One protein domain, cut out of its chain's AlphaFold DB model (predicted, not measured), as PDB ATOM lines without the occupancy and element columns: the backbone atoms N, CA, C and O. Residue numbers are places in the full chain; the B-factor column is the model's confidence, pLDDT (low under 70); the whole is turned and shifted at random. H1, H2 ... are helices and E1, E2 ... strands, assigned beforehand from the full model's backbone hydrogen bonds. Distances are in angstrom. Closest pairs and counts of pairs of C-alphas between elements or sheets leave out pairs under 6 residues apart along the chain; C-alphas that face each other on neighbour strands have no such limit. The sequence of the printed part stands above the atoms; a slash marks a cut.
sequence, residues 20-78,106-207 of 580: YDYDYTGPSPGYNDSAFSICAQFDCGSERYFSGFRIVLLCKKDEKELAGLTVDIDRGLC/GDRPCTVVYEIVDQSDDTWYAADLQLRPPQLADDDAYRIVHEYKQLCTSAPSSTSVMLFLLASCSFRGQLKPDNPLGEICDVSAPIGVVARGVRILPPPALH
ATOM      1  N   TYR A  20      -8.087  29.372 -28.294       72.31
ATOM      2  CA  TYR A  20      -7.127  30.186 -27.552       72.31
ATOM      3  C   TYR A  20      -6.868  29.519 -26.207       72.31
ATOM      4  O   TYR A  20      -7.809  29.332 -25.430       72.31
ATOM      5  N   ASP A  21      -5.620  29.134 -25.958       77.69
ATOM      6  CA  ASP A  21      -5.174  28.669 -24.656       77.69
ATOM      7  C   ASP A  21      -4.913  29.841 -23.711       77.69
ATOM      8  O   ASP A  21      -4.483  30.923 -24.107       77.69
ATOM      9  N   TYR A  22      -5.197  29.621 -22.437       72.19
ATOM     10  CA  TYR A  22      -4.796  30.517 -21.372       72.19
ATOM     11  C   TYR A  22      -4.287  29.718 -20.183       72.19
ATOM     12  O   TYR A  22      -4.791  28.636 -19.856       72.19
ATOM     13  N   ASP A  23      -3.312  30.317 -19.514       68.94
ATOM     14  CA  ASP A  23      -2.634  29.732 -18.373       68.94
ATOM     15  C   ASP A  23      -3.103  30.435 -17.116       68.94
ATOM     16  O   ASP A  23      -3.207  31.663 -17.071       68.94
ATOM     17  N   TYR A  24      -3.385  29.659 -16.077       62.88
ATOM     18  CA  TYR A  24      -3.678  30.227 -14.776       62.88
ATOM     19  C   TYR A  24      -3.068  29.360 -13.689       62.88
ATOM     20  O   TYR A  24      -3.472  28.225 -13.473       62.88
ATOM     21  N   THR A  25      -2.106  29.902 -12.959       55.25
ATOM     22  CA  THR A  25      -1.653  29.329 -11.697       55.25
ATOM     23  C   THR A  25      -2.650  29.739 -10.614       55.25
ATOM     24  O   THR A  25      -2.582  30.833 -10.059       55.25
ATOM     25  N   GLY A  26      -3.631  28.871 -10.346       49.56
ATOM     26  CA  GLY A  26      -4.549  29.023  -9.211       49.56
ATOM     27  C   GLY A  26      -3.837  29.061  -7.852       49.56
ATOM     28  O   GLY A  26      -2.606  28.997  -7.799       49.56
ATOM     29  N   PRO A  27      -4.582  29.188  -6.732       43.53
ATOM     30  CA  PRO A  27      -3.986  29.263  -5.399       43.53
ATOM     31  C   PRO A  27      -3.003  28.110  -5.191       43.53
ATOM     32  O   PRO A  27      -3.373  26.957  -5.382       43.53
ATOM     33  N   SER A  28      -1.759  28.452  -4.837       45.75
ATOM     34  CA  SER A  28      -0.613  27.540  -4.756       45.75
ATOM     35  C   SER A  28      -0.961  26.228  -4.039       45.75
ATOM     36  O   SER A  28      -1.079  26.240  -2.811       45.75
ATOM     37  N   PRO A  29      -1.090  25.102  -4.764       49.62
ATOM     38  CA  PRO A  29      -1.255  23.807  -4.126       49.62
ATOM     39  C   PRO A  29       0.025  23.396  -3.377       49.62
ATOM     40  O   PRO A  29       1.092  24.000  -3.538       49.62
ATOM     41  N   GLY A  30      -0.090  22.387  -2.508       50.88
ATOM     42  CA  GLY A  30       1.015  21.894  -1.680       50.88
ATOM     43  C   GLY A  30       2.216  21.388  -2.496       50.88
ATOM     44  O   GLY A  30       2.103  21.077  -3.676       50.88
ATOM     45  N   TYR A  31       3.386  21.274  -1.857       50.59
ATOM     46  CA  TYR A  31       4.674  20.946  -2.502       50.59
ATOM     47  C   TYR A  31       4.726  19.615  -3.281       50.59
ATOM     48  O   TYR A  31       5.621  19.447  -4.101       50.59
ATOM     49  N   ASN A  32       3.774  18.702  -3.065       55.59
ATOM     50  CA  ASN A  32       3.738  17.370  -3.681       55.59
ATOM     51  C   ASN A  32       2.503  17.147  -4.565       55.59
ATOM     52  O   ASN A  32       2.112  16.000  -4.777       55.59
ATOM     53  N   ASP A  33       1.842  18.214  -5.014       65.50
ATOM     54  CA  ASP A  33       0.577  18.060  -5.722       65.50
ATOM     55  C   ASP A  33       0.788  17.640  -7.183       65.50
ATOM     56  O   ASP A  33       1.383  18.366  -7.981       65.50
ATOM     57  N   SER A  34       0.315  16.441  -7.522       73.38
ATOM     58  CA  SER A  34       0.227  15.953  -8.899       73.38
ATOM     59  C   SER A  34      -1.152  16.201  -9.516       73.38
ATOM     60  O   SER A  34      -1.419  15.759 -10.639       73.38
ATOM     61  N   ALA A  35      -2.030  16.907  -8.794       77.94
ATOM     62  CA  ALA A  35      -3.303  17.360  -9.311       77.94
ATOM     63  C   ALA A  35      -3.118  18.553 -10.250       77.94
ATOM     64  O   ALA A  35      -2.338  19.477 -10.010       77.94
ATOM     65  N   PHE A  36      -3.884  18.538 -11.330       81.19
ATOM     66  CA  PHE A  36      -3.965  19.622 -12.289       81.19
ATOM     67  C   PHE A  36      -5.383  19.707 -12.846       81.19
ATOM     68  O   PHE A  36      -6.189  18.783 -12.710       81.19
ATOM     69  N   SER A  37      -5.717  20.834 -13.465       84.25
ATOM     70  CA  SER A  37      -7.031  21.020 -14.072       84.25
ATOM     71  C   SER A  37      -6.951  21.488 -15.513       84.25
ATOM     72  O   SER A  37      -6.053  22.228 -15.913       84.25
ATOM     73  N   ILE A  38      -7.913  21.026 -16.304       86.69
ATOM     74  CA  ILE A  38      -8.083  21.432 -17.692       86.69
ATOM     75  C   ILE A  38      -9.503  21.933 -17.876       86.69
ATOM     76  O   ILE A  38     -10.458  21.245 -17.518       86.69
ATOM     77  N   CYS A  39      -9.643  23.113 -18.468       86.00
ATOM     78  CA  CYS A  39     -10.926  23.675 -18.858       86.00
ATOM     79  C   CYS A  39     -11.023  23.788 -20.382       86.00
ATOM     80  O   CYS A  39     -10.075  24.203 -21.043       86.00
ATOM     81  N   ALA A  40     -12.182  23.467 -20.948       87.12
ATOM     82  CA  ALA A  40     -12.521  23.791 -22.326       87.12
ATOM     83  C   ALA A  40     -13.879  24.494 -22.349       87.12
ATOM     84  O   ALA A  40     -14.834  24.000 -21.755       87.12
ATOM     85  N   GLN A  41     -13.981  25.632 -23.031       87.56
ATOM     86  CA  GLN A  41     -15.197  26.438 -23.090       87.56
ATOM     87  C   GLN A  41     -15.530  26.820 -24.530       87.56
ATOM     88  O   GLN A  41     -14.685  27.345 -25.244       87.56
ATOM     89  N   PHE A  42     -16.774  26.596 -24.945       84.69
ATOM     90  CA  PHE A  42     -17.344  27.177 -26.153       84.69
ATOM     91  C   PHE A  42     -17.726  28.639 -25.907       84.69
ATOM     92  O   PHE A  42     -18.408  28.965 -24.936       84.69
ATOM     93  N   ASP A  43     -17.309  29.518 -26.812       80.38
ATOM     94  CA  ASP A  43     -17.638  30.937 -26.811       80.38
ATOM     95  C   ASP A  43     -18.267  31.391 -28.120       80.38
ATOM     96  O   ASP A  43     -18.103  30.783 -29.177       80.38
ATOM     97  N   CYS A  44     -18.949  32.536 -28.061       72.50
ATOM     98  CA  CYS A  44     -19.486  33.217 -29.239       72.50
ATOM     99  C   CYS A  44     -20.404  32.326 -30.104       72.50
ATOM    100  O   CYS A  44     -20.485  32.520 -31.318       72.50
ATOM    101  N   GLY A  45     -21.109  31.373 -29.487       74.00
ATOM    102  CA  GLY A  45     -22.014  30.455 -30.179       74.00
ATOM    103  C   GLY A  45     -21.311  29.275 -30.857       74.00
ATOM    104  O   GLY A  45     -21.888  28.675 -31.770       74.00
ATOM    105  N   SER A  46     -20.057  28.980 -30.492       78.38
ATOM    106  CA  SER A  46     -19.266  27.925 -31.127       78.38
ATOM    107  C   SER A  46     -19.810  26.518 -30.878       78.38
ATOM    108  O   SER A  46     -19.615  25.641 -31.718       78.38
ATOM    109  N   GLU A  47     -20.588  26.321 -29.809       78.12
ATOM    110  CA  GLU A  47     -21.254  25.061 -29.468       78.12
ATOM    111  C   GLU A  47     -22.187  24.552 -30.579       78.12
ATOM    112  O   GLU A  47     -22.476  23.364 -30.660       78.12
ATOM    113  N   ARG A  48     -22.629  25.434 -31.484       75.88
ATOM    114  CA  ARG A  48     -23.470  25.073 -32.634       75.88
ATOM    115  C   ARG A  48     -22.705  24.333 -33.728       75.88
ATOM    116  O   ARG A  48     -23.325  23.672 -34.547       75.88
ATOM    117  N   TYR A  49     -21.379  24.444 -33.772       76.75
ATOM    118  CA  TYR A  49     -20.565  23.853 -34.840       76.75
ATOM    119  C   TYR A  49     -19.973  22.490 -34.467       76.75
ATOM    120  O   TYR A  49     -19.405  21.821 -35.330       76.75
ATOM    121  N   PHE A  50     -20.127  22.057 -33.214       79.94
ATOM    122  CA  PHE A  50     -19.521  20.835 -32.689       79.94
ATOM    123  C   PHE A  50     -20.556  19.995 -31.944       79.94
ATOM    124  O   PHE A  50     -21.405  20.530 -31.240       79.94
ATOM    125  N   SER A  51     -20.466  18.667 -32.039       78.69
ATOM    126  CA  SER A  51     -21.364  17.767 -31.297       78.69
ATOM    127  C   SER A  51     -20.982  17.572 -29.826       78.69
ATOM    128  O   SER A  51     -21.660  16.825 -29.122       78.69
ATOM    129  N   GLY A  52     -19.907  18.202 -29.342       84.25
ATOM    130  CA  GLY A  52     -19.364  17.976 -28.002       84.25
ATOM    131  C   GLY A  52     -17.894  18.345 -27.850       84.25
ATOM    132  O   GLY A  52     -17.284  18.893 -28.764       84.25
ATOM    133  N   PHE A  53     -17.311  17.967 -26.716       86.25
ATOM    134  CA  PHE A  53     -15.883  18.031 -26.423       86.25
ATOM    135  C   PHE A  53     -15.246  16.640 -26.516       86.25
ATOM    136  O   PHE A  53     -15.800  15.645 -26.042       86.25
ATOM    137  N   ARG A  54     -14.040  16.584 -27.078       90.06
ATOM    138  CA  ARG A  54     -13.102  15.462 -26.988       90.06
ATOM    139  C   ARG A  54     -11.774  16.021 -26.488       90.06
ATOM    140  O   ARG A  54     -11.046  16.631 -27.260       90.06
ATOM    141  N   ILE A  55     -11.473  15.853 -25.207       89.56
ATOM    142  CA  ILE A  55     -10.207  16.302 -24.619       89.56
ATOM    143  C   ILE A  55      -9.258  15.105 -24.594       89.56
ATOM    144  O   ILE A  55      -9.602  14.056 -24.053       89.56
ATOM    145  N   VAL A  56      -8.085  15.251 -25.203       91.50
ATOM    146  CA  VAL A  56      -7.065  14.203 -25.307       91.50
ATOM    147  C   VAL A  56      -5.780  14.708 -24.672       91.50
ATOM    148  O   VAL A  56      -5.289  15.777 -25.020       91.50
ATOM    149  N   LEU A  57      -5.231  13.917 -23.760       92.06
ATOM    150  CA  LEU A  57      -3.911  14.110 -23.182       92.06
ATOM    151  C   LEU A  57      -2.974  13.061 -23.751       92.06
ATOM    152  O   LEU A  57      -3.271  11.864 -23.694       92.06
ATOM    153  N   LEU A  58      -1.845  13.507 -24.280       93.69
ATOM    154  CA  LEU A  58      -0.839  12.648 -24.882       93.69
ATOM    155  C   LEU A  58       0.560  12.962 -24.359       93.69
ATOM    156  O   LEU A  58       0.815  14.047 -23.848       93.69
ATOM    157  N   CYS A  59       1.467  12.007 -24.498       91.69
ATOM    158  CA  CYS A  59       2.903  12.216 -24.347       91.69
ATOM    159  C   CYS A  59       3.650  11.394 -25.397       91.69
ATOM    160  O   CYS A  59       3.089  10.459 -25.986       91.69
ATOM    161  N   LYS A  60       4.904  11.743 -25.668       90.06
ATOM    162  CA  LYS A  60       5.713  11.003 -26.635       90.06
ATOM    163  C   LYS A  60       6.120   9.632 -26.106       90.06
ATOM    164  O   LYS A  60       6.358   9.448 -24.915       90.06
ATOM    165  N   LYS A  61       6.200   8.645 -27.003       88.31
ATOM    166  CA  LYS A  61       6.588   7.267 -26.648       88.31
ATOM    167  C   LYS A  61       8.082   7.116 -26.340       88.31
ATOM    168  O   LYS A  61       8.448   6.169 -25.649       88.31
ATOM    169  N   ASP A  62       8.932   7.991 -26.869       85.75
ATOM    170  CA  ASP A  62      10.393   7.955 -26.720       85.75
ATOM    171  C   ASP A  62      10.917   8.732 -25.497       85.75
ATOM    172  O   ASP A  62      12.084   8.577 -25.129       85.75
ATOM    173  N   GLU A  63      10.058   9.494 -24.810       83.50
ATOM    174  CA  GLU A  63      10.398  10.202 -23.571       83.50
ATOM    175  C   GLU A  63      10.456   9.234 -22.378       83.50
ATOM    176  O   GLU A  63       9.441   8.808 -21.823       83.50
ATOM    177  N   LYS A  64      11.684   8.872 -21.979       80.31
ATOM    178  CA  LYS A  64      11.949   7.890 -20.912       80.31
ATOM    179  C   LYS A  64      11.363   8.299 -19.562       80.31
ATOM    180  O   LYS A  64      10.789   7.449 -18.885       80.31
ATOM    181  N   GLU A  65      11.481   9.576 -19.202       79.06
ATOM    182  CA  GLU A  65      10.987  10.120 -17.928       79.06
ATOM    183  C   GLU A  65       9.456  10.068 -17.838       79.06
ATOM    184  O   GLU A  65       8.887   9.888 -16.763       79.06
ATOM    185  N   LEU A  66       8.771  10.119 -18.986       81.94
ATOM    186  CA  LEU A  66       7.319  10.007 -19.061       81.94
ATOM    187  C   LEU A  66       6.836   8.599 -19.402       81.94
ATOM    188  O   LEU A  66       5.631   8.426 -19.525       81.94
ATOM    189  N   ALA A  67       7.688   7.576 -19.529       80.56
ATOM    190  CA  ALA A  67       7.272   6.241 -19.985       80.56
ATOM    191  C   ALA A  67       6.229   5.569 -19.064       80.56
ATOM    192  O   ALA A  67       5.362   4.830 -19.535       80.56
ATOM    193  N   GLY A  68       6.287   5.857 -17.759       77.94
ATOM    194  CA  GLY A  68       5.360   5.351 -16.741       77.94
ATOM    195  C   GLY A  68       4.170   6.264 -16.431       77.94
ATOM    196  O   GLY A  68       3.380   5.926 -15.556       77.94
ATOM    197  N   LEU A  69       4.034   7.408 -17.114       84.25
ATOM    198  CA  LEU A  69       2.993   8.396 -16.818       84.25
ATOM    199  C   LEU A  69       1.584   7.809 -16.985       84.25
ATOM    200  O   LEU A  69       1.262   7.275 -18.053       84.25
ATOM    201  N   THR A  70       0.756   7.973 -15.954       85.62
ATOM    202  CA  THR A  70      -0.692   7.737 -15.966       85.62
ATOM    203  C   THR A  70      -1.426   8.988 -15.496       85.62
ATOM    204  O   THR A  70      -0.912   9.738 -14.666       85.62
ATOM    205  N   VAL A  71      -2.629   9.216 -16.024       86.25
ATOM    206  CA  VAL A  71      -3.482  10.345 -15.642       86.25
ATOM    207  C   VAL A  71      -4.894   9.840 -15.373       86.25
ATOM    208  O   VAL A  71      -5.564   9.329 -16.272       86.25
ATOM    209  N   ASP A  72      -5.356  10.037 -14.144       84.88
ATOM    210  CA  ASP A  72      -6.684   9.634 -13.688       84.88
ATOM    211  C   ASP A  72      -7.518  10.839 -13.249       84.88
ATOM    212  O   ASP A  72      -7.009  11.937 -13.045       84.88
ATOM    213  N   ILE A  73      -8.830  10.647 -13.104       81.88
ATOM    214  CA  ILE A  73      -9.720  11.680 -12.559       81.88
ATOM    215  C   ILE A  73      -9.491  11.779 -11.051       81.88
ATOM    216  O   ILE A  73      -9.629  10.774 -10.344       81.88
ATOM    217  N   ASP A  74      -9.234  12.987 -10.550       75.44
ATOM    218  CA  ASP A  74      -9.173  13.216  -9.111       75.44
ATOM    219  C   ASP A  74     -10.585  13.160  -8.502       75.44
ATOM    220  O   ASP A  74     -11.435  14.033  -8.700       75.44
ATOM    221  N   ARG A  75     -10.846  12.095  -7.740       63.75
ATOM    222  CA  ARG A  75     -12.125  11.882  -7.048       63.75
ATOM    223  C   ARG A  75     -12.192  12.586  -5.688       63.75
ATOM    224  O   ARG A  75     -13.280  12.649  -5.118       63.75
ATOM    225  N   GLY A  76     -11.071  13.094  -5.168       54.69
ATOM    226  CA  GLY A  76     -10.973  13.755  -3.864       54.69
ATOM    227  C   GLY A  76     -11.504  15.190  -3.859       54.69
ATOM    228  O   GLY A  76     -12.127  15.605  -2.882       54.69
ATOM    229  N   LEU A  77     -11.342  15.923  -4.966       48.78
ATOM    230  CA  LEU A  77     -11.808  17.311  -5.116       48.78
ATOM    231  C   LEU A  77     -13.279  17.453  -5.549       48.78
ATOM    232  O   LEU A  77     -13.862  18.520  -5.382       48.78
ATOM    233  N   CYS A  78     -13.943  16.380  -6.000       39.22
ATOM    234  CA  CYS A  78     -15.380  16.402  -6.336       39.22
ATOM    235  C   CYS A  78     -16.317  16.664  -5.130       39.22
ATOM    236  O   CYS A  78     -17.531  16.758  -5.312       39.22
ATOM    237  N   GLY A 106     -22.584  20.005 -35.811       54.84
ATOM    238  CA  GLY A 106     -21.693  19.248 -36.697       54.84
ATOM    239  C   GLY A 106     -21.463  17.829 -36.164       54.84
ATOM    240  O   GLY A 106     -21.316  17.650 -34.960       54.84
ATOM    241  N   ASP A 107     -21.385  16.824 -37.042       60.66
ATOM    242  CA  ASP A 107     -21.328  15.391 -36.678       60.66
ATOM    243  C   ASP A 107     -20.144  14.982 -35.770       60.66
ATOM    244  O   ASP A 107     -20.048  13.830 -35.345       60.66
ATOM    245  N   ARG A 108     -19.203  15.889 -35.465       71.50
ATOM    246  CA  ARG A 108     -17.956  15.588 -34.750       71.50
ATOM    247  C   ARG A 108     -17.736  16.487 -33.527       71.50
ATOM    248  O   ARG A 108     -17.982  17.693 -33.607       71.50
ATOM    249  N   PRO A 109     -17.221  15.928 -32.415       82.81
ATOM    250  CA  PRO A 109     -16.855  16.717 -31.250       82.81
ATOM    251  C   PRO A 109     -15.611  17.566 -31.539       82.81
ATOM    252  O   PRO A 109     -14.711  17.160 -32.282       82.81
ATOM    253  N   CYS A 110     -15.534  18.730 -30.901       85.81
ATOM    254  CA  CYS A 110     -14.346  19.566 -30.871       85.81
ATOM    255  C   CYS A 110     -13.218  18.830 -30.140       85.81
ATOM    256  O   CYS A 110     -13.338  18.536 -28.952       85.81
ATOM    257  N   THR A 111     -12.128  18.526 -30.849       88.25
ATOM    258  CA  THR A 111     -10.984  17.807 -30.274       88.25
ATOM    259  C   THR A 111      -9.938  18.793 -29.767       88.25
ATOM    260  O   THR A 111      -9.358  19.521 -30.566       88.25
ATOM    261  N   VAL A 112      -9.704  18.806 -28.456       88.25
ATOM    262  CA  VAL A 112      -8.676  19.604 -27.773       88.25
ATOM    263  C   VAL A 112      -7.570  18.652 -27.340       88.25
ATOM    264  O   VAL A 112      -7.841  17.690 -26.623       88.25
ATOM    265  N   VAL A 113      -6.344  18.892 -27.797       89.56
ATOM    266  CA  VAL A 113      -5.210  17.996 -27.547       89.56
ATOM    267  C   VAL A 113      -4.165  18.718 -26.720       89.56
ATOM    268  O   VAL A 113      -3.662  19.754 -27.140       89.56
ATOM    269  N   TYR A 114      -3.812  18.149 -25.576       89.88
ATOM    270  CA  TYR A 114      -2.698  18.610 -24.764       89.88
ATOM    271  C   TYR A 114      -1.571  17.578 -24.765       89.88
ATOM    272  O   TYR A 114      -1.809  16.390 -24.545       89.88
ATOM    273  N   GLU A 115      -0.344  18.037 -24.983       90.81
ATOM    274  CA  GLU A 115       0.873  17.250 -24.791       90.81
ATOM    275  C   GLU A 115       1.439  17.504 -23.400       90.81
ATOM    276  O   GLU A 115       1.664  18.653 -23.027       90.81
ATOM    277  N   ILE A 116       1.695  16.436 -22.651       89.44
ATOM    278  CA  ILE A 116       2.537  16.484 -21.460       89.44
ATOM    279  C   ILE A 116       3.980  16.325 -21.934       89.44
ATOM    280  O   ILE A 116       4.315  15.301 -22.529       89.44
ATOM    281  N   VAL A 117       4.786  17.359 -21.700       88.44
ATOM    282  CA  VAL A 117       6.170  17.486 -22.172       88.44
ATOM    283  C   VAL A 117       7.117  17.398 -20.985       88.44
ATOM    284  O   VAL A 117       6.915  18.089 -19.984       88.44
ATOM    285  N   ASP A 118       8.169  16.596 -21.121       85.12
ATOM    286  CA  ASP A 118       9.266  16.570 -20.160       85.12
ATOM    287  C   ASP A 118      10.075  17.883 -20.193       85.12
ATOM    288  O   ASP A 118      10.557  18.324 -21.236       85.12
ATOM    289  N   GLN A 119      10.208  18.520 -19.032       82.75
ATOM    290  CA  GLN A 119      11.035  19.709 -18.781       82.75
ATOM    291  C   GLN A 119      12.129  19.408 -17.746       82.75
ATOM    292  O   GLN A 119      12.693  20.324 -17.146       82.75
ATOM    293  N   SER A 120      12.396  18.127 -17.485       77.69
ATOM    294  CA  SER A 120      13.403  17.704 -16.522       77.69
ATOM    295  C   SER A 120      14.805  18.128 -16.963       77.69
ATOM    296  O   SER A 120      15.165  18.045 -18.137       77.69
ATOM    297  N   ASP A 121      15.624  18.528 -15.996       76.75
ATOM    298  CA  ASP A 121      17.047  18.809 -16.186       76.75
ATOM    299  C   ASP A 121      17.894  17.898 -15.284       76.75
ATOM    300  O   ASP A 121      17.396  16.925 -14.710       76.75
ATOM    301  N   ASP A 122      19.189  18.172 -15.155       74.31
ATOM    302  CA  ASP A 122      20.087  17.373 -14.311       74.31
ATOM    303  C   ASP A 122      19.749  17.463 -12.806       74.31
ATOM    304  O   ASP A 122      20.220  16.651 -12.011       74.31
ATOM    305  N   THR A 123      18.913  18.423 -12.401       70.62
ATOM    306  CA  THR A 123      18.593  18.752 -11.006       70.62
ATOM    307  C   THR A 123      17.140  18.473 -10.605       70.62
ATOM    308  O   THR A 123      16.892  18.097  -9.453       70.62
ATOM    309  N   TRP A 124      16.183  18.578 -11.531       73.19
ATOM    310  CA  TRP A 124      14.746  18.458 -11.271       73.19
ATOM    311  C   TRP A 124      14.055  17.491 -12.237       73.19
ATOM    312  O   TRP A 124      14.375  17.436 -13.422       73.19
ATOM    313  N   TYR A 125      13.051  16.773 -11.735       75.12
ATOM    314  CA  TYR A 125      11.961  16.223 -12.537       75.12
ATOM    315  C   TYR A 125      10.895  17.302 -12.724       75.12
ATOM    316  O   TYR A 125      10.359  17.789 -11.728       75.12
ATOM    317  N   ALA A 126      10.570  17.674 -13.960       77.38
ATOM    318  CA  ALA A 126       9.525  18.655 -14.246       77.38
ATOM    319  C   ALA A 126       8.736  18.266 -15.496       77.38
ATOM    320  O   ALA A 126       9.302  17.771 -16.465       77.38
ATOM    321  N   ALA A 127       7.431  18.525 -15.482       79.94
ATOM    322  CA  ALA A 127       6.553  18.329 -16.627       79.94
ATOM    323  C   ALA A 127       5.738  19.598 -16.882       79.94
ATOM    324  O   ALA A 127       5.357  20.302 -15.944       79.94
ATOM    325  N   ASP A 128       5.449  19.874 -18.149       83.19
ATOM    326  CA  ASP A 128       4.556  20.953 -18.570       83.19
ATOM    327  C   ASP A 128       3.455  20.414 -19.491       83.19
ATOM    328  O   ASP A 128       3.548  19.307 -20.017       83.19
ATOM    329  N   LEU A 129       2.396  21.197 -19.668       83.75
ATOM    330  CA  LEU A 129       1.231  20.854 -20.469       83.75
ATOM    331  C   LEU A 129       1.071  21.849 -21.623       83.75
ATOM    332  O   LEU A 129       0.795  23.015 -21.383       83.75
ATOM    333  N   GLN A 130       1.194  21.412 -22.875       86.19
ATOM    334  CA  GLN A 130       1.148  22.293 -24.050       86.19
ATOM    335  C   GLN A 130      -0.053  21.986 -24.943       86.19
ATOM    336  O   GLN A 130      -0.298  20.828 -25.277       86.19
ATOM    337  N   LEU A 131      -0.790  23.013 -25.382       85.88
ATOM    338  CA  LEU A 131      -1.838  22.838 -26.390       85.88
ATOM    339  C   LEU A 131      -1.210  22.448 -27.736       85.88
ATOM    340  O   LEU A 131      -0.253  23.071 -28.204       85.88
ATOM    341  N   ARG A 132      -1.766  21.425 -28.383       86.31
ATOM    342  CA  ARG A 132      -1.259  20.870 -29.636       86.31
ATOM    343  C   ARG A 132      -2.330  20.742 -30.720       86.31
ATOM    344  O   ARG A 132      -3.522  20.650 -30.421       86.31
ATOM    345  N   PRO A 133      -1.912  20.711 -32.001       83.69
ATOM    346  CA  PRO A 133      -2.801  20.399 -33.112       83.69
ATOM    347  C   PRO A 133      -3.583  19.085 -32.901       83.69
ATOM    348  O   PRO A 133      -2.987  18.076 -32.519       83.69
ATOM    349  N   PRO A 134      -4.893  19.039 -33.215       83.56
ATOM    350  CA  PRO A 134      -5.714  17.840 -33.035       83.56
ATOM    351  C   PRO A 134      -5.207  16.583 -33.751       83.56
ATOM    352  O   PRO A 134      -5.495  15.472 -33.316       83.56
ATOM    353  N   GLN A 135      -4.452  16.753 -34.839       84.31
ATOM    354  CA  GLN A 135      -3.896  15.671 -35.654       84.31
ATOM    355  C   GLN A 135      -2.893  14.803 -34.883       84.31
ATOM    356  O   GLN A 135      -2.715  13.640 -35.228       84.31
ATOM    357  N   LEU A 136      -2.269  15.342 -33.828       84.75
ATOM    358  CA  LEU A 136      -1.314  14.607 -32.994       84.75
ATOM    359  C   LEU A 136      -1.961  13.462 -32.208       84.75
ATOM    360  O   LEU A 136      -1.269  12.528 -31.821       84.75
ATOM    361  N   ALA A 137      -3.283  13.489 -32.004       83.06
ATOM    362  CA  ALA A 137      -3.994  12.384 -31.364       83.06
ATOM    363  C   ALA A 137      -3.973  11.086 -32.194       83.06
ATOM    364  O   ALA A 137      -4.176  10.012 -31.631       83.06
ATOM    365  N   ASP A 138      -3.734  11.191 -33.505       84.62
ATOM    366  CA  ASP A 138      -3.689  10.064 -34.439       84.62
ATOM    367  C   ASP A 138      -2.242   9.720 -34.871       84.62
ATOM    368  O   ASP A 138      -2.044   8.893 -35.758       84.62
ATOM    369  N   ASP A 139      -1.227  10.362 -34.277       88.38
ATOM    370  CA  ASP A 139       0.190  10.154 -34.593       88.38
ATOM    371  C   ASP A 139       0.786   8.999 -33.764       88.38
ATOM    372  O   ASP A 139       0.745   8.995 -32.530       88.38
ATOM    373  N   ASP A 140       1.391   8.024 -34.449       88.75
ATOM    374  CA  ASP A 140       2.012   6.846 -33.844       88.75
ATOM    375  C   ASP A 140       3.213   7.169 -32.938       88.75
ATOM    376  O   ASP A 140       3.598   6.320 -32.129       88.75
ATOM    377  N   ALA A 141       3.801   8.366 -33.021       89.62
ATOM    378  CA  ALA A 141       4.859   8.808 -32.112       89.62
ATOM    379  C   ALA A 141       4.357   9.063 -30.677       89.62
ATOM    380  O   ALA A 141       5.148   9.053 -29.730       89.62
ATOM    381  N   TYR A 142       3.045   9.237 -30.494       90.62
ATOM    382  CA  TYR A 142       2.442   9.624 -29.223       90.62
ATOM    383  C   TYR A 142       1.609   8.498 -28.615       90.62
ATOM    384  O   TYR A 142       1.074   7.624 -29.303       90.62
ATOM    385  N   ARG A 143       1.501   8.499 -27.285       92.00
ATOM    386  CA  ARG A 143       0.565   7.656 -26.537       92.00
ATOM    387  C   ARG A 143      -0.459   8.533 -25.832       92.00
ATOM    388  O   ARG A 143      -0.101   9.514 -25.189       92.00
ATOM    389  N   ILE A 144      -1.729   8.157 -25.937       91.56
ATOM    390  CA  ILE A 144      -2.816   8.817 -25.214       91.56
ATOM    391  C   ILE A 144      -2.784   8.325 -23.765       91.56
ATOM    392  O   ILE A 144      -2.934   7.129 -23.516       91.56
ATOM    393  N   VAL A 145      -2.581   9.244 -22.822       91.69
ATOM    394  CA  VAL A 145      -2.563   8.951 -21.380       91.69
ATOM    395  C   VAL A 145      -3.917   9.193 -20.719       91.69
ATOM    396  O   VAL A 145      -4.207   8.579 -19.699       91.69
ATOM    397  N   HIS A 146      -4.762  10.045 -21.309       92.50
ATOM    398  CA  HIS A 146      -6.142  10.250 -20.879       92.50
ATOM    399  C   HIS A 146      -7.005  10.761 -22.041       92.50
ATOM    400  O   HIS A 146      -6.570  11.597 -22.832       92.50
ATOM    401  N   GLU A 147      -8.242  10.274 -22.144       91.81
ATOM    402  CA  GLU A 147      -9.222  10.743 -23.127       91.81
ATOM    403  C   GLU A 147     -10.578  10.948 -22.452       91.81
ATOM    404  O   GLU A 147     -11.138  10.028 -21.852       91.81
ATOM    405  N   TYR A 148     -11.131  12.147 -22.603       89.12
ATOM    406  CA  TYR A 148     -12.454  12.513 -22.121       89.12
ATOM    407  C   TYR A 148     -13.355  12.901 -23.295       89.12
ATOM    408  O   TYR A 148     -12.960  13.675 -24.167       89.12
ATOM    409  N   LYS A 149     -14.584  12.377 -23.319       86.81
ATOM    410  CA  LYS A 149     -15.592  12.686 -24.342       86.81
ATOM    411  C   LYS A 149     -16.900  13.085 -23.676       86.81
ATOM    412  O   LYS A 149     -17.464  12.304 -22.915       86.81
ATOM    413  N   GLN A 150     -17.406  14.260 -24.029       82.75
ATOM    414  CA  GLN A 150     -18.722  14.735 -23.623       82.75
ATOM    415  C   GLN A 150     -19.468  15.244 -24.844       82.75
ATOM    416  O   GLN A 150     -19.039  16.196 -25.485       82.75
ATOM    417  N   LEU A 151     -20.593  14.613 -25.165       77.50
ATOM    418  CA  LEU A 151     -21.465  15.058 -26.245       77.50
ATOM    419  C   LEU A 151     -22.434  16.131 -25.729       77.50
ATOM    420  O   LEU A 151     -22.929  16.040 -24.606       77.50
ATOM    421  N   CYS A 152     -22.758  17.112 -26.566       66.19
ATOM    422  CA  CYS A 152     -23.747  18.160 -26.297       66.19
ATOM    423  C   CYS A 152     -25.205  17.650 -26.371       66.19
ATOM    424  O   CYS A 152     -26.128  18.438 -26.553       66.19
ATOM    425  N   THR A 153     -25.437  16.338 -26.242       59.47
ATOM    426  CA  THR A 153     -26.730  15.665 -26.466       59.47
ATOM    427  C   THR A 153     -27.732  15.804 -25.318       59.47
ATOM    428  O   THR A 153     -28.816  15.231 -25.386       59.47
ATOM    429  N   SER A 154     -27.413  16.558 -24.265       50.19
ATOM    430  CA  SER A 154     -28.331  16.833 -23.155       50.19
ATOM    431  C   SER A 154     -28.516  18.334 -22.976       50.19
ATOM    432  O   SER A 154     -27.556  19.096 -23.030       50.19
ATOM    433  N   ALA A 155     -29.770  18.757 -22.806       45.62
ATOM    434  CA  ALA A 155     -30.114  20.129 -22.470       45.62
ATOM    435  C   ALA A 155     -29.962  20.355 -20.951       45.62
ATOM    436  O   ALA A 155     -30.471  19.538 -20.177       45.62
ATOM    437  N   PRO A 156     -29.338  21.464 -20.513       49.97
ATOM    438  CA  PRO A 156     -28.658  22.463 -21.337       49.97
ATOM    439  C   PRO A 156     -27.322  21.925 -21.871       49.97
ATOM    440  O   PRO A 156     -26.559  21.317 -21.124       49.97
ATOM    441  N   SER A 157     -27.037  22.172 -23.156       58.81
ATOM    442  CA  SER A 157     -25.754  21.822 -23.772       58.81
ATOM    443  C   SER A 157     -24.642  22.472 -22.959       58.81
ATOM    444  O   SER A 157     -24.558  23.701 -22.927       58.81
ATOM    445  N   SER A 158     -23.825  21.675 -22.266       65.25
ATOM    446  CA  SER A 158     -22.725  22.209 -21.465       65.25
ATOM    447  C   SER A 158     -21.812  23.023 -22.378       65.25
ATOM    448  O   SER A 158     -21.202  22.484 -23.296       65.25
ATOM    449  N   THR A 159     -21.761  24.334 -22.157       76.31
ATOM    450  CA  THR A 159     -20.896  25.261 -22.900       76.31
ATOM    451  C   THR A 159     -19.457  25.205 -22.406       76.31
ATOM    452  O   THR A 159     -18.584  25.831 -22.993       76.31
ATOM    453  N   SER A 160     -19.188  24.470 -21.331       82.50
ATOM    454  CA  SER A 160     -17.854  24.283 -20.782       82.50
ATOM    455  C   SER A 160     -17.698  22.917 -20.123       82.50
ATOM    456  O   SER A 160     -18.671  22.289 -19.697       82.50
ATOM    457  N   VAL A 161     -16.448  22.476 -20.038       85.12
ATOM    458  CA  VAL A 161     -16.001  21.273 -19.340       85.12
ATOM    459  C   VAL A 161     -14.814  21.648 -18.485       85.12
ATOM    460  O   VAL A 161     -13.880  22.273 -18.977       85.12
ATOM    461  N   MET A 162     -14.834  21.220 -17.228       85.25
ATOM    462  CA  MET A 162     -13.691  21.312 -16.333       85.25
ATOM    463  C   MET A 162     -13.344  19.913 -15.832       85.25
ATOM    464  O   MET A 162     -14.194  19.214 -15.279       85.25
ATOM    465  N   LEU A 163     -12.101  19.501 -16.056       84.31
ATOM    466  CA  LEU A 163     -11.548  18.231 -15.609       84.31
ATOM    467  C   LEU A 163     -10.548  18.497 -14.490       84.31
ATOM    468  O   LEU A 163      -9.641  19.308 -14.657       84.31
ATOM    469  N   PHE A 164     -10.710  17.785 -13.379       85.44
ATOM    470  CA  PHE A 164      -9.728  17.706 -12.301       85.44
ATOM    471  C   PHE A 164      -9.034  16.355 -12.415       85.44
ATOM    472  O   PHE A 164      -9.682  15.305 -12.367       85.44
ATOM    473  N   LEU A 165      -7.732  16.391 -12.648       85.75
ATOM    474  CA  LEU A 165      -6.937  15.243 -13.045       85.75
ATOM    475  C   LEU A 165      -5.765  15.077 -12.087       85.75
ATOM    476  O   LEU A 165      -5.239  16.054 -11.570       85.75
ATOM    477  N   LEU A 166      -5.353  13.834 -11.878       85.88
ATOM    478  CA  LEU A 166      -4.212  13.454 -11.064       85.88
ATOM    479  C   LEU A 166      -3.216  12.715 -11.955       85.88
ATOM    480  O   LEU A 166      -3.528  11.645 -12.483       85.88
ATOM    481  N   ALA A 167      -2.029  13.285 -12.134       84.56
ATOM    482  CA  ALA A 167      -0.933  12.612 -12.819       84.56
ATOM    483  C   ALA A 167      -0.121  11.751 -11.839       84.56
ATOM    484  O   ALA A 167      -0.055  12.025 -10.640       84.56
ATOM    485  N   SER A 168       0.546  10.717 -12.350       81.75
ATOM    486  CA  SER A 168       1.541   9.956 -11.583       81.75
ATOM    487  C   SER A 168       2.877  10.697 -11.421       81.75
ATOM    488  O   SER A 168       3.755  10.206 -10.714       81.75
ATOM    489  N   CYS A 169       3.047  11.856 -12.067       77.00
ATOM    490  CA  CYS A 169       4.193  12.752 -11.916       77.00
ATOM    491  C   CYS A 169       3.738  14.164 -11.511       77.00
ATOM    492  O   CYS A 169       2.588  14.546 -11.721       77.00
ATOM    493  N   SER A 170       4.647  14.949 -10.933       73.31
ATOM    494  CA  SER A 170       4.381  16.333 -10.531       73.31
ATOM    495  C   SER A 170       4.630  17.308 -11.683       73.31
ATOM    496  O   SER A 170       5.637  17.203 -12.379       73.31
ATOM    497  N   PHE A 171       3.740  18.293 -11.841       70.56
ATOM    498  CA  PHE A 171       3.956  19.441 -12.733       70.56
ATOM    499  C   PHE A 171       4.791  20.543 -12.060       70.56
ATOM    500  O   PHE A 171       5.281  21.449 -12.724       70.56
ATOM    501  N   ARG A 172       5.011  20.476 -10.741       67.88
ATOM    502  CA  ARG A 172       6.075  21.247 -10.078       67.88
ATOM    503  C   ARG A 172       7.380  20.470 -10.102       67.88
ATOM    504  O   ARG A 172       7.368  19.258  -9.886       67.88
ATOM    505  N   GLY A 173       8.487  21.186 -10.282       67.75
ATOM    506  CA  GLY A 173       9.825  20.616 -10.196       67.75
ATOM    507  C   GLY A 173      10.025  19.839  -8.891       67.75
ATOM    508  O   GLY A 173       9.909  20.410  -7.808       67.75
ATOM    509  N   GLN A 174      10.331  18.546  -8.987       70.38
ATOM    510  CA  GLN A 174      10.768  17.718  -7.861       70.38
ATOM    511  C   GLN A 174      12.274  17.497  -7.949       70.38
ATOM    512  O   GLN A 174      12.782  17.144  -9.007       70.38
ATOM    513  N   LEU A 175      12.998  17.691  -6.848       69.56
ATOM    514  CA  LEU A 175      14.438  17.435  -6.805       69.56
ATOM    515  C   LEU A 175      14.740  15.967  -7.119       69.56
ATOM    516  O   LEU A 175      14.147  15.068  -6.518       69.56
ATOM    517  N   LYS A 176      15.691  15.728  -8.029       73.75
ATOM    518  CA  LYS A 176      16.180  14.374  -8.305       73.75
ATOM    519  C   LYS A 176      16.929  13.829  -7.074       73.75
ATOM    520  O   LYS A 176      17.728  14.567  -6.493       73.75
ATOM    521  N   PRO A 177      16.720  12.557  -6.676       66.12
ATOM    522  CA  PRO A 177      17.431  11.933  -5.551       66.12
ATOM    523  C   PRO A 177      18.959  11.976  -5.695       66.12
ATOM    524  O   PRO A 177      19.675  12.040  -4.699       66.12
ATOM    525  N   ASP A 178      19.431  11.988  -6.943       64.44
ATOM    526  CA  ASP A 178      20.841  11.904  -7.323       64.44
ATOM    527  C   ASP A 178      21.463  13.291  -7.565       64.44
ATOM    528  O   ASP A 178      22.528  13.388  -8.178       64.44
ATOM    529  N   ASN A 179      20.790  14.372  -7.139       62.19
ATOM    530  CA  ASN A 179      21.249  15.737  -7.382       62.19
ATOM    531  C   ASN A 179      22.702  15.905  -6.881       62.19
ATOM    532  O   ASN A 179      22.947  15.788  -5.674       62.19
ATOM    533  N   PRO A 180      23.665  16.215  -7.772       55.03
ATOM    534  CA  PRO A 180      25.083  16.287  -7.427       55.03
ATOM    535  C   PRO A 180      25.422  17.391  -6.416       55.03
ATOM    536  O   PRO A 180      26.539  17.405  -5.900       55.03
ATOM    537  N   LEU A 181      24.497  18.316  -6.132       53.22
ATOM    538  CA  LEU A 181      24.766  19.476  -5.290       53.22
ATOM    539  C   LEU A 181      24.561  19.256  -3.791       53.22
ATOM    540  O   LEU A 181      25.136  20.037  -3.049       53.22
ATOM    541  N   GLY A 182      23.816  18.245  -3.317       50.28
ATOM    542  CA  GLY A 182      23.684  17.905  -1.878       50.28
ATOM    543  C   GLY A 182      23.263  19.036  -0.909       50.28
ATOM    544  O   GLY A 182      23.098  18.798   0.286       50.28
ATOM    545  N   GLU A 183      23.075  20.251  -1.409       49.44
ATOM    546  CA  GLU A 183      22.758  21.477  -0.702       49.44
ATOM    547  C   GLU A 183      21.336  21.886  -1.072       49.44
ATOM    548  O   GLU A 183      20.865  21.679  -2.193       49.44
ATOM    549  N   ILE A 184      20.639  22.449  -0.090       51.03
ATOM    550  CA  ILE A 184      19.315  23.048  -0.240       51.03
ATOM    551  C   ILE A 184      19.370  23.986  -1.449       51.03
ATOM    552  O   ILE A 184      20.068  24.996  -1.429       51.03
ATOM    553  N   CYS A 185      18.686  23.613  -2.530       46.66
ATOM    554  CA  CYS A 185      18.680  24.413  -3.742       46.66
ATOM    555  C   CYS A 185      17.867  25.686  -3.461       46.66
ATOM    556  O   CYS A 185      16.644  25.628  -3.371       46.66
ATOM    557  N   ASP A 186      18.547  26.826  -3.315       48.88
ATOM    558  CA  ASP A 186      17.929  28.161  -3.198       48.88
ATOM    559  C   ASP A 186      17.220  28.599  -4.499       48.88
ATOM    560  O   ASP A 186      16.566  29.644  -4.558       48.88
ATOM    561  N   VAL A 187      17.330  27.805  -5.569       49.09
ATOM    562  CA  VAL A 187      16.614  28.035  -6.823       49.09
ATOM    563  C   VAL A 187      15.177  27.557  -6.654       49.09
ATOM    564  O   VAL A 187      14.916  26.390  -6.371       49.09
ATOM    565  N   SER A 188      14.226  28.474  -6.841       55.84
ATOM    566  CA  SER A 188      12.805  28.126  -6.880       55.84
ATOM    567  C   SER A 188      12.579  27.088  -7.980       55.84
ATOM    568  O   SER A 188      12.848  27.373  -9.146       55.84
ATOM    569  N   ALA A 189      12.110  25.895  -7.603       57.16
ATOM    570  CA  ALA A 189      11.764  24.832  -8.541       57.16
ATOM    571  C   ALA A 189      10.891  25.384  -9.685       57.16
ATOM    572  O   ALA A 189      10.038  26.241  -9.415       57.16
ATOM    573  N   PRO A 190      11.038  24.893 -10.932       59.25
ATOM    574  CA  PRO A 190      10.132  25.262 -12.010       59.25
ATOM    575  C   PRO A 190       8.680  25.042 -11.572       59.25
ATOM    576  O   PRO A 190       8.281  23.930 -11.210       59.25
ATOM    577  N   ILE A 191       7.888  26.113 -11.561       62.56
ATOM    578  CA  ILE A 191       6.445  26.027 -11.340       62.56
ATOM    579  C   ILE A 191       5.839  25.716 -12.709       62.56
ATOM    580  O   ILE A 191       5.544  26.637 -13.466       62.56
ATOM    581  N   GLY A 192       5.707  24.436 -13.065       59.53
ATOM    582  CA  GLY A 192       4.929  24.063 -14.245       59.53
ATOM    583  C   GLY A 192       3.455  24.434 -14.069       59.53
ATOM    584  O   GLY A 192       2.990  24.782 -12.974       59.53
ATOM    585  N   VAL A 193       2.707  24.417 -15.169       64.12
ATOM    586  CA  VAL A 193       1.333  24.928 -15.179       64.12
ATOM    587  C   VAL A 193       0.353  23.863 -14.680       64.12
ATOM    588  O   VAL A 193       0.075  22.885 -15.365       64.12
ATOM    589  N   VAL A 194      -0.212  24.085 -13.488       69.19
ATOM    590  CA  VAL A 194      -1.198  23.191 -12.841       69.19
ATOM    591  C   VAL A 194      -2.634  23.379 -13.348       69.19
ATOM    592  O   VAL A 194      -3.518  22.592 -13.024       69.19
ATOM    593  N   ALA A 195      -2.907  24.431 -14.118       74.12
ATOM    594  CA  ALA A 195      -4.228  24.682 -14.681       74.12
ATOM    595  C   ALA A 195      -4.130  25.318 -16.072       74.12
ATOM    596  O   ALA A 195      -3.556  26.395 -16.240       74.12
ATOM    597  N   ARG A 196      -4.714  24.643 -17.069       78.12
ATOM    598  CA  ARG A 196      -4.800  25.112 -18.460       78.12
ATOM    599  C   ARG A 196      -6.258  25.267 -18.862       78.12
ATOM    600  O   ARG A 196      -7.103  24.449 -18.505       78.12
ATOM    601  N   GLY A 197      -6.559  26.294 -19.642       81.56
ATOM    602  CA  GLY A 197      -7.877  26.477 -20.229       81.56
ATOM    603  C   GLY A 197      -7.797  26.701 -21.728       81.56
ATOM    604  O   GLY A 197      -6.814  27.243 -22.217       81.56
ATOM    605  N   VAL A 198      -8.830  26.291 -22.459       84.19
ATOM    606  CA  VAL A 198      -8.999  26.594 -23.882       84.19
ATOM    607  C   VAL A 198     -10.373  27.199 -24.120       84.19
ATOM    608  O   VAL A 198     -11.398  26.635 -23.738       84.19
ATOM    609  N   ARG A 199     -10.390  28.344 -24.799       84.12
ATOM    610  CA  ARG A 199     -11.599  28.994 -25.309       84.12
ATOM    611  C   ARG A 199     -11.750  28.670 -26.789       84.12
ATOM    612  O   ARG A 199     -10.844  28.939 -27.573       84.12
ATOM    613  N   ILE A 200     -12.876  28.079 -27.163       84.19
ATOM    614  CA  ILE A 200     -13.183  27.601 -28.509       84.19
ATOM    615  C   ILE A 200     -14.130  28.601 -29.160       84.19
ATOM    616  O   ILE A 200     -15.259  28.803 -28.712       84.19
ATOM    617  N   LEU A 201     -13.677  29.207 -30.246       80.38
ATOM    618  CA  LEU A 201     -14.435  30.140 -31.065       80.38
ATOM    619  C   LEU A 201     -15.089  29.417 -32.252       80.38
ATOM    620  O   LEU A 201     -14.732  28.276 -32.570       80.38
ATOM    621  N   PRO A 202     -16.068  30.054 -32.923       77.25
ATOM    622  CA  PRO A 202     -16.552  29.575 -34.212       77.25
ATOM    623  C   PRO A 202     -15.395  29.425 -35.215       77.25
ATOM    624  O   PRO A 202     -14.319  29.966 -35.004       77.25
ATOM    625  N   PRO A 203     -15.580  28.740 -36.347       73.50
ATOM    626  CA  PRO A 203     -14.590  28.779 -37.421       73.50
ATOM    627  C   PRO A 203     -14.294  30.231 -37.865       73.50
ATOM    628  O   PRO A 203     -15.236  31.025 -37.921       73.50
ATOM    629  N   PRO A 204     -13.052  30.592 -38.263       67.88
ATOM    630  CA  PRO A 204     -12.672  31.984 -38.546       67.88
ATOM    631  C   PRO A 204     -13.553  32.704 -39.575       67.88
ATOM    632  O   PRO A 204     -13.849  33.887 -39.425       67.88
ATOM    633  N   ALA A 205     -14.039  31.983 -40.590       67.00
ATOM    634  CA  ALA A 205     -14.955  32.516 -41.605       67.00
ATOM    635  C   ALA A 205     -16.341  32.912 -41.053       67.00
ATOM    636  O   ALA A 205     -17.094  33.617 -41.720       67.00
ATOM    637  N   LEU A 206     -16.682  32.434 -39.857       71.31
ATOM    638  CA  LEU A 206     -17.968  32.601 -39.185       71.31
ATOM    639  C   LEU A 206     -17.830  33.368 -37.864       71.31
ATOM    640  O   LEU A 206     -18.796  33.459 -37.104       71.31
ATOM    641  N   HIS A 207     -16.644  33.912 -37.572       68.38
ATOM    642  CA  HIS A 207     -16.459  34.770 -36.411       68.38
ATOM    643  C   HIS A 207     -17.410  35.972 -36.503       68.38
ATOM    644  O   HIS A 207     -17.452  36.648 -37.539       68.38
TER     645      HIS A 207
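Overview. This is residues 20 to 78 and 106 to 207 of the 580 residues of an uncharacterized protein of Dentipellis sp. KUC8613 (UniProt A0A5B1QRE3). Two twisted sheets lie face to face as a sandwich, one of five strands and one of four, and they come close at both edges, E1 beside E6 and E4 beside E7. The short helix H2 packs on the face of the four-stranded sheet that is turned away from the other sheet; the small helix H1 sits at one end of the sandwich, and the long unnamed stretch of residues 168 to 194 reaches far from the body at the other. The printed part has 161 residues, with two named helices and nine named strands in the order E1 E2 H1 E3 E4 E5 E6 H2 E7 E8 E9; the class is mostly strand, though under half of the residues are in named elements. The sheets run E1 E9 E2 E8 E4 and E6 E5 E3 E7, both mixed. The whole is compact, with a radius of gyration of the C-alphas of 17.4 A, and elongated, spanning 57 by 36 by 30 A.

Along the chain. E1, residues 20 to 23, begins at C-alpha 20 at (-7.127, 30.186, -27.552). E2, residues 35 to 42, is 24.0 A long from first to last C-alpha. H1 holds residues 46 to 49. E3, residues 52 to 60, is 26.1 A long, and E4 holds residues 71 to 73. E5, residues 110 to 118, begins at C-alpha 110 at (-14.346, 19.566, -30.871) and is 26.1 A long. E6 holds residues 127 to 132 and H2 residues 134 to 138. E7, residues 142 to 151, is 24.7 A long and bends by 69 degrees at residue 145. E8, residues 160 to 167, is 22.0 A long. E9, residues 195 to 200, ends at C-alpha 200 at (-13.183, 27.601, -28.509).

Arrangement. In the sandwich, two sheets face to face, the facing parts are 9.1 A centre to centre and the strands of the one stand at 29 degrees to those of the other. In the five-stranded sheet E1 is antiparallel to E9, with N 22 and O 197 at 2.9 A, and E9 is parallel to E2, with N 198 and O 39 at 2.8 A. E2 is antiparallel to E8, with N 38 and O 163 at 2.9 A, and E8 is antiparallel to the edge strand E4, with N 166 and O 72 at 2.8 A. In the other sheet the hairpin E5 and E6 is antiparallel, with N 130 and O 115 at 2.8 A. E5 is parallel to E3, with N 112 and O 54 at 2.8 A, and E3 is antiparallel to E7, with N 55 and O 148 at 2.8 A. Between the sheets, the closest C-alphas of E4 and E7 are those of Val 71 and His 146, 5.9 A apart; for E1 and E6 they are those of Asp 21 and Leu 131, at 6.9 A. E6, H2 and E7 form a split strand-helix-strand unit, two strands running the same way with E5 and E3 between them, and its crossover is right-handed. H2 is on this sheet at a height of 7.3 A, only just over E5, on which 3 of its 5 C-alphas fall. The closest C-alphas of H2 and E5 are those of Pro 134 and Val 113, 5.5 A apart. H1 only grazes the five-stranded sheet, with residues 46 to 49. In H2, 0 of 1 O i to N i+4 pairs is within hydrogen-bond range, but 2 of 2 O i to N i+3 pairs are; H1 is too short for an O i to N i+4 pair.

Size, cuts and confidence. The two C-alphas farthest apart are those of Gly 182 and Leu 206, at 57.8 A. Residues 79 to 105 are not printed, and C-alphas 78 and 106 are 31.1 A apart across this cut. The links E1 to E2 and E8 to E9 are long. Residues 124 to 125 pair with residues 174 to 175, antiparallel. Mean pLDDT of the printed part is 75.1; 48 residues are under 70, among them residues 23 to 33, 152 to 158 and 177 to 194.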